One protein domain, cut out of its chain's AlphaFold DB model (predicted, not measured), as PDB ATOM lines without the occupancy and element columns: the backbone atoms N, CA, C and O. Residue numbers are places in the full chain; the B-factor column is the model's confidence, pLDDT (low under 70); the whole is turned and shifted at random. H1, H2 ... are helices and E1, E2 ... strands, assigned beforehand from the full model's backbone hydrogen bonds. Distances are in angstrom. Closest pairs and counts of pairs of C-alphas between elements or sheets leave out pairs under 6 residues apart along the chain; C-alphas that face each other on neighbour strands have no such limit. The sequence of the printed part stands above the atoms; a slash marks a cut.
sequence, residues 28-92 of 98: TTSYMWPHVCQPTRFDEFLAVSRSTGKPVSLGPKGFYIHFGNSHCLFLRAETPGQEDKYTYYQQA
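Overview. This is residues 28 to 92 of the 98 residues of an uncharacterized protein of Magnaporthe oryzae (strain Y34) (UniProt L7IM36). H2 crosses one face of a small antiparallel sheet, E1 E2 E3, on its E1 side; short H1 grazes the sheet. The 65 printed residues run H1 H2 E1 E2 E3, mixed in class: two layers, helix over sheet, with a meander, each strand the antiparallel neighbour of the one before. It is compact, radius of gyration of the C-alphas 10.9 A, spanning 29 by 27 by 18 A.

Along the chain. H1, residues 33 to 36, begins at C-alpha 33 (21.601, -17.947, 23.593). H2, residues 39 to 52, is 20.0 A long. E1 is residues 63 to 68, E2 71 to 77, E3 86 to 92, ending at C-alpha 92 (23.969, -25.898, 22.894).

Arrangement. H2 is on the sheet, height 8.3 A, across the strands; its closest C-alphas to E1, Leu 46 and Phe 67, are 5.8 A apart. Within hydrogen-bond range are N 66 and O 73, 2.8 A, in hairpin E1 E2, and N 74 and O 90, 2.8 A, in hairpin E2 E3. In H2, 9 of 10 O i to N i+4 pairs are within range; H1 is too short for one.

Size, cuts and confidence. The printed part has no cut and no long link. Residues under pLDDT 70 include 28 to 36.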
ATOM      1  N   THR A  28      26.120  -9.344  26.654       50.44
ATOM      2  CA  THR A  28      24.690  -9.271  26.369       50.44
ATOM      3  C   THR A  28      24.205 -10.245  25.290       50.44
ATOM      4  O   THR A  28      23.104 -10.768  25.426       50.44
ATOM      5  N   THR A  29      24.977 -10.565  24.242       52.97
ATOM      6  CA  THR A  29      24.516 -11.533  23.217       52.97
ATOM      7  C   THR A  29      24.702 -12.977  23.685       52.97
ATOM      8  O   THR A  29      23.829 -13.816  23.471       52.97
ATOM      9  N   SER A  30      25.754 -13.229  24.469       53.22
ATOM     10  CA  SER A  30      25.918 -14.444  25.279       53.22
ATOM     11  C   SER A  30      24.899 -14.563  26.421       53.22
ATOM     12  O   SER A  30      24.958 -15.520  27.181       53.22
ATOM     13  N   TYR A  31      23.952 -13.635  26.561       57.41
ATOM     14  CA  TYR A  31      22.767 -13.804  27.406       57.41
ATOM     15  C   TYR A  31      21.522 -14.198  26.602       57.41
ATOM     16  O   TYR A  31      20.556 -14.674  27.183       57.41
ATOM     17  N   MET A  32      21.522 -14.029  25.273       60.44
ATOM     18  CA  MET A  32      20.379 -14.371  24.419       60.44
ATOM     19  C   MET A  32      20.360 -15.849  24.012       60.44
ATOM     20  O   MET A  32      19.282 -16.394  23.782       60.44
ATOM     21  N   TRP A  33      21.517 -16.523  23.959       65.00
ATOM     22  CA  TRP A  33      21.601 -17.947  23.593       65.00
ATOM     23  C   TRP A  33      20.674 -18.880  24.391       65.00
ATOM     24  O   TRP A  33      20.044 -19.725  23.748       65.00
ATOM     25  N   PRO A  34      20.486 -18.740  25.725       63.59
ATOM     26  CA  PRO A  34      19.636 -19.658  26.465       63.59
ATOM     27  C   PRO A  34      18.168 -19.450  26.108       63.59
ATOM     28  O   PRO A  34      17.377 -20.349  26.344       63.59
ATOM     29  N   HIS A  35      17.801 -18.286  25.556       69.38
ATOM     30  CA  HIS A  35      16.441 -17.939  25.154       69.38
ATOM     31  C   HIS A  35      16.125 -18.362  23.715       69.38
ATOM     32  O   HIS A  35      14.987 -18.717  23.422       69.38
ATOM     33  N   VAL A  36      17.108 -18.333  22.808       68.44
ATOM     34  CA  VAL A  36      16.896 -18.736  21.405       68.44
ATOM     35  C   VAL A  36      16.960 -20.254  21.238       68.44
ATOM     36  O   VAL A  36      16.184 -20.811  20.471       68.44
ATOM     37  N   CYS A  37      17.822 -20.935  21.997       72.19
ATOM     38  CA  CYS A  37      17.928 -22.395  21.963       72.19
ATOM     39  C   CYS A  37      16.895 -23.105  22.872       72.19
ATOM     40  O   CYS A  37      17.050 -24.291  23.159       72.19
ATOM     41  N   GLN A  38      15.850 -22.406  23.339       73.62
ATOM     42  CA  GLN A  38      14.714 -23.042  24.022       73.62
ATOM     43  C   GLN A  38      13.835 -23.786  23.013       73.62
ATOM     44  O   GLN A  38      13.694 -23.294  21.894       73.62
ATOM     45  N   PRO A  39      13.168 -24.889  23.404       66.81
ATOM     46  CA  PRO A  39      12.352 -25.703  22.498       66.81
ATOM     47  C   PRO A  39      11.365 -24.884  21.655       66.81
ATOM     48  O   PRO A  39      11.337 -25.013  20.437       66.81
ATOM     49  N   THR A  40      10.642 -23.953  22.286       69.94
ATOM     50  CA  THR A  40       9.612 -23.137  21.624       69.94
ATOM     51  C   THR A  40      10.162 -22.278  20.488       69.94
ATOM     52  O   THR A  40       9.518 -22.143  19.457       69.94
ATOM     53  N   ARG A  41      11.352 -21.693  20.660       73.06
ATOM     54  CA  ARG A  41      11.968 -20.853  19.623       73.06
ATOM     55  C   ARG A  41      12.820 -21.671  18.660       73.06
ATOM     56  O   ARG A  41      12.913 -21.326  17.488       73.06
ATOM     57  N   PHE A  42      13.413 -22.760  19.139       76.31
ATOM     58  CA  PHE A  42      14.230 -23.659  18.336       76.31
ATOM     59  C   PHE A  42      13.466 -24.175  17.120       76.31
ATOM     60  O   PHE A  42      14.009 -24.108  16.025       76.31
ATOM     61  N   ASP A  43      12.215 -24.615  17.275       78.69
ATOM     62  CA  ASP A  43      11.435 -25.147  16.153       78.69
ATOM     63  C   ASP A  43      11.123 -24.082  15.090       78.69
ATOM     64  O   ASP A  43      11.252 -24.347  13.892       78.69
ATOM     65  N   GLU A  44      10.789 -22.855  15.508       81.25
ATOM     66  CA  GLU A  44      10.544 -21.727  14.600       81.25
ATOM     67  C   GLU A  44      11.796 -21.399  13.780       81.25
ATOM     68  O   GLU A  44      11.768 -21.326  12.548       81.25
ATOM     69  N   PHE A  45      12.929 -21.244  14.461       77.12
ATOM     70  CA  PHE A  45      14.185 -20.900  13.817       77.12
ATOM     71  C   PHE A  45      14.766 -22.075  13.003       77.12
ATOM     72  O   PHE A  45      15.364 -21.853  11.947       77.12
ATOM     73  N   LEU A  46      14.544 -23.323  13.430       79.81
ATOM     74  CA  LEU A  46      14.883 -24.534  12.677       79.81
ATOM     75  C   LEU A  46      14.076 -24.613  11.379       79.81
ATOM     76  O   LEU A  46      14.645 -24.945  10.339       79.81
ATOM     77  N   ALA A  47      12.781 -24.292  11.412       81.75
ATOM     78  CA  ALA A  47      11.943 -24.265  10.217       81.75
ATOM     79  C   ALA A  47      12.454 -23.237   9.194       81.75
ATOM     80  O   ALA A  47      12.577 -23.558   8.011       81.75
ATOM     81  N   VAL A  48      12.832 -22.038   9.650       81.81
ATOM     82  CA  VAL A  48      13.426 -20.995   8.793       81.81
ATOM     83  C   VAL A  48      14.790 -21.427   8.244       81.81
ATOM     84  O   VAL A  48      15.075 -21.248   7.059       81.81
ATOM     85  N   SER A  49      15.644 -22.027   9.074       80.06
ATOM     86  CA  SER A  49      16.953 -22.505   8.620       80.06
ATOM     87  C   SER A  49      16.820 -23.621   7.579       80.06
ATOM     88  O   SER A  49      17.523 -23.612   6.572       80.06
ATOM     89  N   ARG A  50      15.866 -24.547   7.759       81.81
ATOM     90  CA  ARG A  50      15.583 -25.624   6.797       81.81
ATOM     91  C   ARG A  50      15.005 -25.113   5.482       81.81
ATOM     92  O   ARG A  50      15.359 -25.649   4.439       81.81
ATOM     93  N   SER A  51      14.136 -24.101   5.515       83.44
ATOM     94  CA  SER A  51      13.540 -23.545   4.293       83.44
ATOM     95  C   SER A  51      14.539 -22.737   3.465       83.44
ATOM     96  O   SER A  51      14.465 -22.738   2.239       83.44
ATOM     97  N   THR A  52      15.492 -22.076   4.122       81.81
ATOM     98  CA  THR A  52      16.507 -21.239   3.462       81.81
ATOM     99  C   THR A  52      17.815 -21.976   3.172       81.81
ATOM    100  O   THR A  52      18.608 -21.506   2.360       81.81
ATOM    101  N   GLY A  53      18.068 -23.105   3.842       81.56
ATOM    102  CA  GLY A  53      19.353 -23.808   3.820       81.56
ATOM    103  C   GLY A  53      20.490 -23.026   4.487       81.56
ATOM    104  O   GLY A  53      21.653 -23.403   4.355       81.56
ATOM    105  N   LYS A  54      20.173 -21.926   5.180       81.62
ATOM    106  CA  LYS A  54      21.144 -20.973   5.721       81.62
ATOM    107  C   LYS A  54      21.019 -20.830   7.239       81.62
ATOM    108  O   LYS A  54      19.956 -21.101   7.809       81.62
ATOM    109  N   PRO A  55      22.093 -20.408   7.927       79.69
ATOM    110  CA  PRO A  55      22.009 -19.953   9.309       79.69
ATOM    111  C   PRO A  55      21.084 -18.736   9.427       79.69
ATOM    112  O   PRO A  55      21.103 -17.842   8.584       79.69
ATOM    113  N   VAL A  56      20.283 -18.675  10.486       83.81
ATOM    114  CA  VAL A  56      19.365 -17.561  10.723       83.81
ATOM    115  C   VAL A  56      20.113 -16.404  11.370       83.81
ATOM    116  O   VAL A  56      20.726 -16.573  12.423       83.81
ATOM    117  N   SER A  57      20.046 -15.220  10.763       81.81
ATOM    118  CA  SER A  57      20.596 -13.999  11.355       81.81
ATOM    119  C   SER A  57      19.785 -13.565  12.578       81.81
ATOM    120  O   SER A  57      18.559 -13.485  12.537       81.81
ATOM    121  N   LEU A  58      20.485 -13.238  13.662       77.12
ATOM    122  CA  LEU A  58      19.913 -12.718  14.907       77.12
ATOM    123  C   LEU A  58      19.940 -11.186  14.975       77.12
ATOM    124  O   LEU A  58      19.598 -10.603  16.004       77.12
ATOM    125  N   GLY A  59      20.376 -10.522  13.902       74.12
ATOM    126  CA  GLY A  59      20.380  -9.068  13.799       74.12
ATOM    127  C   GLY A  59      21.630  -8.493  13.128       74.12
ATOM    128  O   GLY A  59      22.459  -9.217  12.578       74.12
ATOM    129  N   PRO A  60      21.815  -7.163  13.195       68.62
ATOM    130  CA  PRO A  60      22.784  -6.436  12.367       68.62
ATOM    131  C   PRO A  60      24.250  -6.653  12.765       68.62
ATOM    132  O   PRO A  60      25.156  -6.201  12.075       68.62
ATOM    133  N   LYS A  61      24.512  -7.331  13.885       70.25
ATOM    134  CA  LYS A  61      25.866  -7.509  14.430       70.25
ATOM    135  C   LYS A  61      26.599  -8.744  13.886       70.25
ATOM    136  O   LYS A  61      27.650  -9.098  14.415       70.25
ATOM    137  N   GLY A  62      26.048  -9.393  12.857       73.75
ATOM    138  CA  GLY A  62      26.651 -10.577  12.243       73.75
ATOM    139  C   GLY A  62      26.614 -11.807  13.151       73.75
ATOM    140  O   GLY A  62      27.532 -12.622  13.117       73.75
ATOM    141  N   PHE A  63      25.584 -11.923  13.990       78.62
ATOM    142  CA  PHE A  63      25.331 -13.127  14.777       78.62
ATOM    143  C   PHE A  63      24.328 -14.003  14.055       78.62
ATOM    144  O   PHE A  63      23.299 -13.518  13.586       78.62
ATOM    145  N   TYR A  64      24.627 -15.289  14.006       80.62
ATOM    146  CA  TYR A  64      23.853 -16.278  13.291       80.62
ATOM    147  C   TYR A  64      23.614 -17.479  14.186       80.62
ATOM    148  O   TYR A  64      24.393 -17.773  15.093       80.62
ATOM    149  N   ILE A  65      22.537 -18.191  13.902       81.62
ATOM    150  CA  ILE A  65      22.232 -19.457  14.537       81.62
ATOM    151  C   ILE A  65      21.991 -20.515  13.464       81.62
ATOM    152  O   ILE A  65      21.290 -20.281  12.483       81.62
ATOM    153  N   HIS A  66      22.589 -21.683  13.642       81.50
ATOM    154  CA  HIS A  66      22.408 -22.841  12.782       81.50
ATOM    155  C   HIS A  66      21.890 -24.012  13.612       81.50
ATOM    156  O   HIS A  66      22.250 -24.158  14.778       81.50
ATOM    157  N   PHE A  67      21.061 -24.863  13.016       79.31
ATOM    158  CA  PHE A  67      20.451 -25.981  13.722       79.31
ATOM    159  C   PHE A  67      20.723 -27.302  13.022       79.31
ATOM    160  O   PHE A  67      20.568 -27.412  11.808       79.31
ATOM    161  N   GLY A  68      21.045 -28.331  13.802       72.81
ATOM    162  CA  GLY A  68      21.234 -29.684  13.287       72.81
ATOM    163  C   GLY A  68      21.084 -30.731  14.381       72.81
ATOM    164  O   GLY A  68      21.657 -30.576  15.452       72.81
ATOM    165  N   ASN A  69      20.319 -31.798  14.126       70.88
ATOM    166  CA  ASN A  69      20.158 -32.961  15.018       70.88
ATOM    167  C   ASN A  69      20.047 -32.604  16.517       70.88
ATOM    168  O   ASN A  69      20.852 -33.070  17.315       70.88
ATOM    169  N   SER A  70      19.094 -31.739  16.886       71.50
ATOM    170  CA  SER A  70      18.876 -31.268  18.273       71.50
ATOM    171  C   SER A  70      19.986 -30.389  18.866       71.50
ATOM    172  O   SER A  70      20.020 -30.147  20.072       71.50
ATOM    173  N   HIS A  71      20.872 -29.862  18.028       74.88
ATOM    174  CA  HIS A  71      21.879 -28.882  18.411       74.88
ATOM    175  C   HIS A  71      21.527 -27.512  17.852       74.88
ATOM    176  O   HIS A  71      21.087 -27.372  16.710       74.88
ATOM    177  N   CYS A  72      21.770 -26.506  18.678       77.75
ATOM    178  CA  CYS A  72      21.683 -25.097  18.355       77.75
ATOM    179  C   CYS A  72      23.113 -24.550  18.351       77.75
ATOM    180  O   CYS A  72      23.811 -24.611  19.364       77.75
ATOM    181  N   LEU A  73      23.577 -24.094  17.192       79.62
ATOM    182  CA  LEU A  73      24.933 -23.611  16.964       79.62
ATOM    183  C   LEU A  73      24.886 -22.103  16.811       79.62
ATOM    184  O   LEU A  73      24.244 -21.593  15.900       79.62
ATOM    185  N   PHE A  74      25.579 -21.391  17.680       79.94
ATOM    186  CA  PHE A  74      25.724 -19.954  17.598       79.94
ATOM    187  C   PHE A  74      27.020 -19.609  16.880       79.94
ATOM    188  O   PHE A  74      28.089 -20.108  17.230       79.94
ATOM    189  N   LEU A  75      26.907 -18.742  15.884       80.06
ATOM    190  CA  LEU A  75      27.961 -18.374  14.959       80.06
ATOM    191  C   LEU A  75      28.108 -16.852  14.943       80.06
ATOM    192  O   LEU A  75      27.119 -16.119  14.956       80.06
ATOM    193  N   ARG A  76      29.341 -16.352  14.861       77.44
ATOM    194  CA  ARG A  76      29.604 -14.935  14.569       77.44
ATOM    195  C   ARG A  76      30.390 -14.813  13.280       77.44
ATOM    196  O   ARG A  76      31.492 -15.353  13.201       77.44
ATOM    197  N   ALA A  77      29.836 -14.107  12.300       75.00
ATOM    198  CA  ALA A  77      30.542 -13.807  11.065       75.00
ATOM    199  C   ALA A  77      31.714 -12.857  11.339       75.00
ATOM    200  O   ALA A  77      31.606 -11.942  12.160       75.00
ATOM    201  N   GLU A  78      32.830 -13.068  10.647       73.50
ATOM    202  CA  GLU A  78      33.958 -12.132  10.664       73.50
ATOM    203  C   GLU A  78      33.562 -10.765  10.107       73.50
ATOM    204  O   GLU A  78      33.877  -9.733  10.703       73.50
ATOM    205  N   THR A  79      32.798 -10.779   9.015       73.50
ATOM    206  CA  THR A  79      32.262  -9.592   8.353       73.50
ATOM    207  C   THR A  79      30.734  -9.705   8.314       73.50
ATOM    208  O   THR A  79      30.219 -10.709   7.818       73.50
ATOM    209  N   PRO A  80      29.969  -8.718   8.816       65.12
ATOM    210  CA  PRO A  80      28.511  -8.739   8.716       65.12
ATOM    211  C   PRO A  80      28.053  -8.913   7.260       65.12
ATOM    212  O   PRO A  80      28.472  -8.155   6.388       65.12
ATOM    213  N   GLY A  81      27.201  -9.907   6.995       67.06
ATOM    214  CA  GLY A  81      26.721 -10.222   5.642       67.06
ATOM    215  C   GLY A  81      27.576 -11.227   4.857       67.06
ATOM    216  O   GLY A  81      27.144 -11.648   3.788       67.06
ATOM    217  N   GLN A  82      28.730 -11.653   5.384       68.44
ATOM    218  CA  GLN A  82      29.508 -12.775   4.848       68.44
ATOM    219  C   GLN A  82      29.286 -14.023   5.708       68.44
ATOM    220  O   GLN A  82      29.803 -14.147   6.817       68.44
ATOM    221  N   GLU A  83      28.454 -14.932   5.202       67.88
ATOM    222  CA  GLU A  83      28.032 -16.178   5.867       67.88
ATOM    223  C   GLU A  83      29.048 -17.323   5.690       67.88
ATOM    224  O   GLU A  83      28.833 -18.444   6.135       67.88
ATOM    225  N   ASP A  84      30.160 -17.059   5.018       68.69
ATOM    226  CA  ASP A  84      31.185 -18.023   4.631       68.69
ATOM    227  C   ASP A  84      32.360 -18.088   5.618       68.69
ATOM    228  O   ASP A  84      33.148 -19.035   5.575       68.69
ATOM    229  N   LYS A  85      32.467 -17.131   6.552       73.62
ATOM    230  CA  LYS A  85      33.588 -17.067   7.496       73.62
ATOM    231  C   LYS A  85      33.151 -16.689   8.911       73.62
ATOM    232  O   LYS A  85      32.756 -15.552   9.175       73.62
ATOM    233  N   TYR A  86      33.256 -17.643   9.837       72.62
ATOM    234  CA  TYR A  86      32.840 -17.491  11.233       72.62
ATOM    235  C   TYR A  86      34.035 -17.537  12.196       72.62
ATOM    236  O   TYR A  86      34.877 -18.424  12.096       72.62
ATOM    237  N   THR A  87      34.089 -16.614  13.161       72.19
ATOM    238  CA  THR A  87      35.177 -16.512  14.165       72.19
ATOM    239  C   THR A  87      34.837 -17.109  15.522       72.19
ATOM    240  O   THR A  87      35.730 -17.338  16.334       72.19
ATOM    241  N   TYR A  88      33.555 -17.318  15.809       67.62
ATOM    242  CA  TYR A  88      33.103 -17.830  17.096       67.62
ATOM    243  C   TYR A  88      32.001 -18.857  16.891       67.62
ATOM    244  O   TYR A  88      31.054 -18.592  16.149       67.62
ATOM    245  N   TYR A  89      32.146 -19.997  17.565       70.94
ATOM    246  CA  TYR A  89      31.214 -21.112  17.550       70.94
ATOM    247  C   TYR A  89      30.906 -21.536  18.984       70.94
ATOM    248  O   TYR A  89      31.815 -21.867  19.746       70.94
ATOM    249  N   GLN A  90      29.626 -21.550  19.346       72.06
ATOM    250  CA  GLN A  90      29.155 -22.123  20.603       72.06
ATOM    251  C   GLN A  90      28.006 -23.086  20.317       72.06
ATOM    252  O   GLN A  90      27.086 -22.754  19.576       72.06
ATOM    253  N   GLN A  91      28.051 -24.277  20.907       72.56
ATOM    254  CA  GLN A  91      27.043 -25.316  20.718       72.56
ATOM    255  C   GLN A  91      26.222 -25.489  21.993       72.56
ATOM    256  O   GLN A  91      26.776 -25.629  23.083       72.56
ATOM    257  N   ALA A  92      24.902 -25.521  21.845       71.19
ATOM    258  CA  ALA A  92      23.969 -25.898  22.894       71.19
ATOM    259  C   ALA A  92      23.178 -27.138  22.462       71.19
ATOM    260  O   ALA A  92      22.718 -27.236  21.321       71.19
TER     261      ALA A  92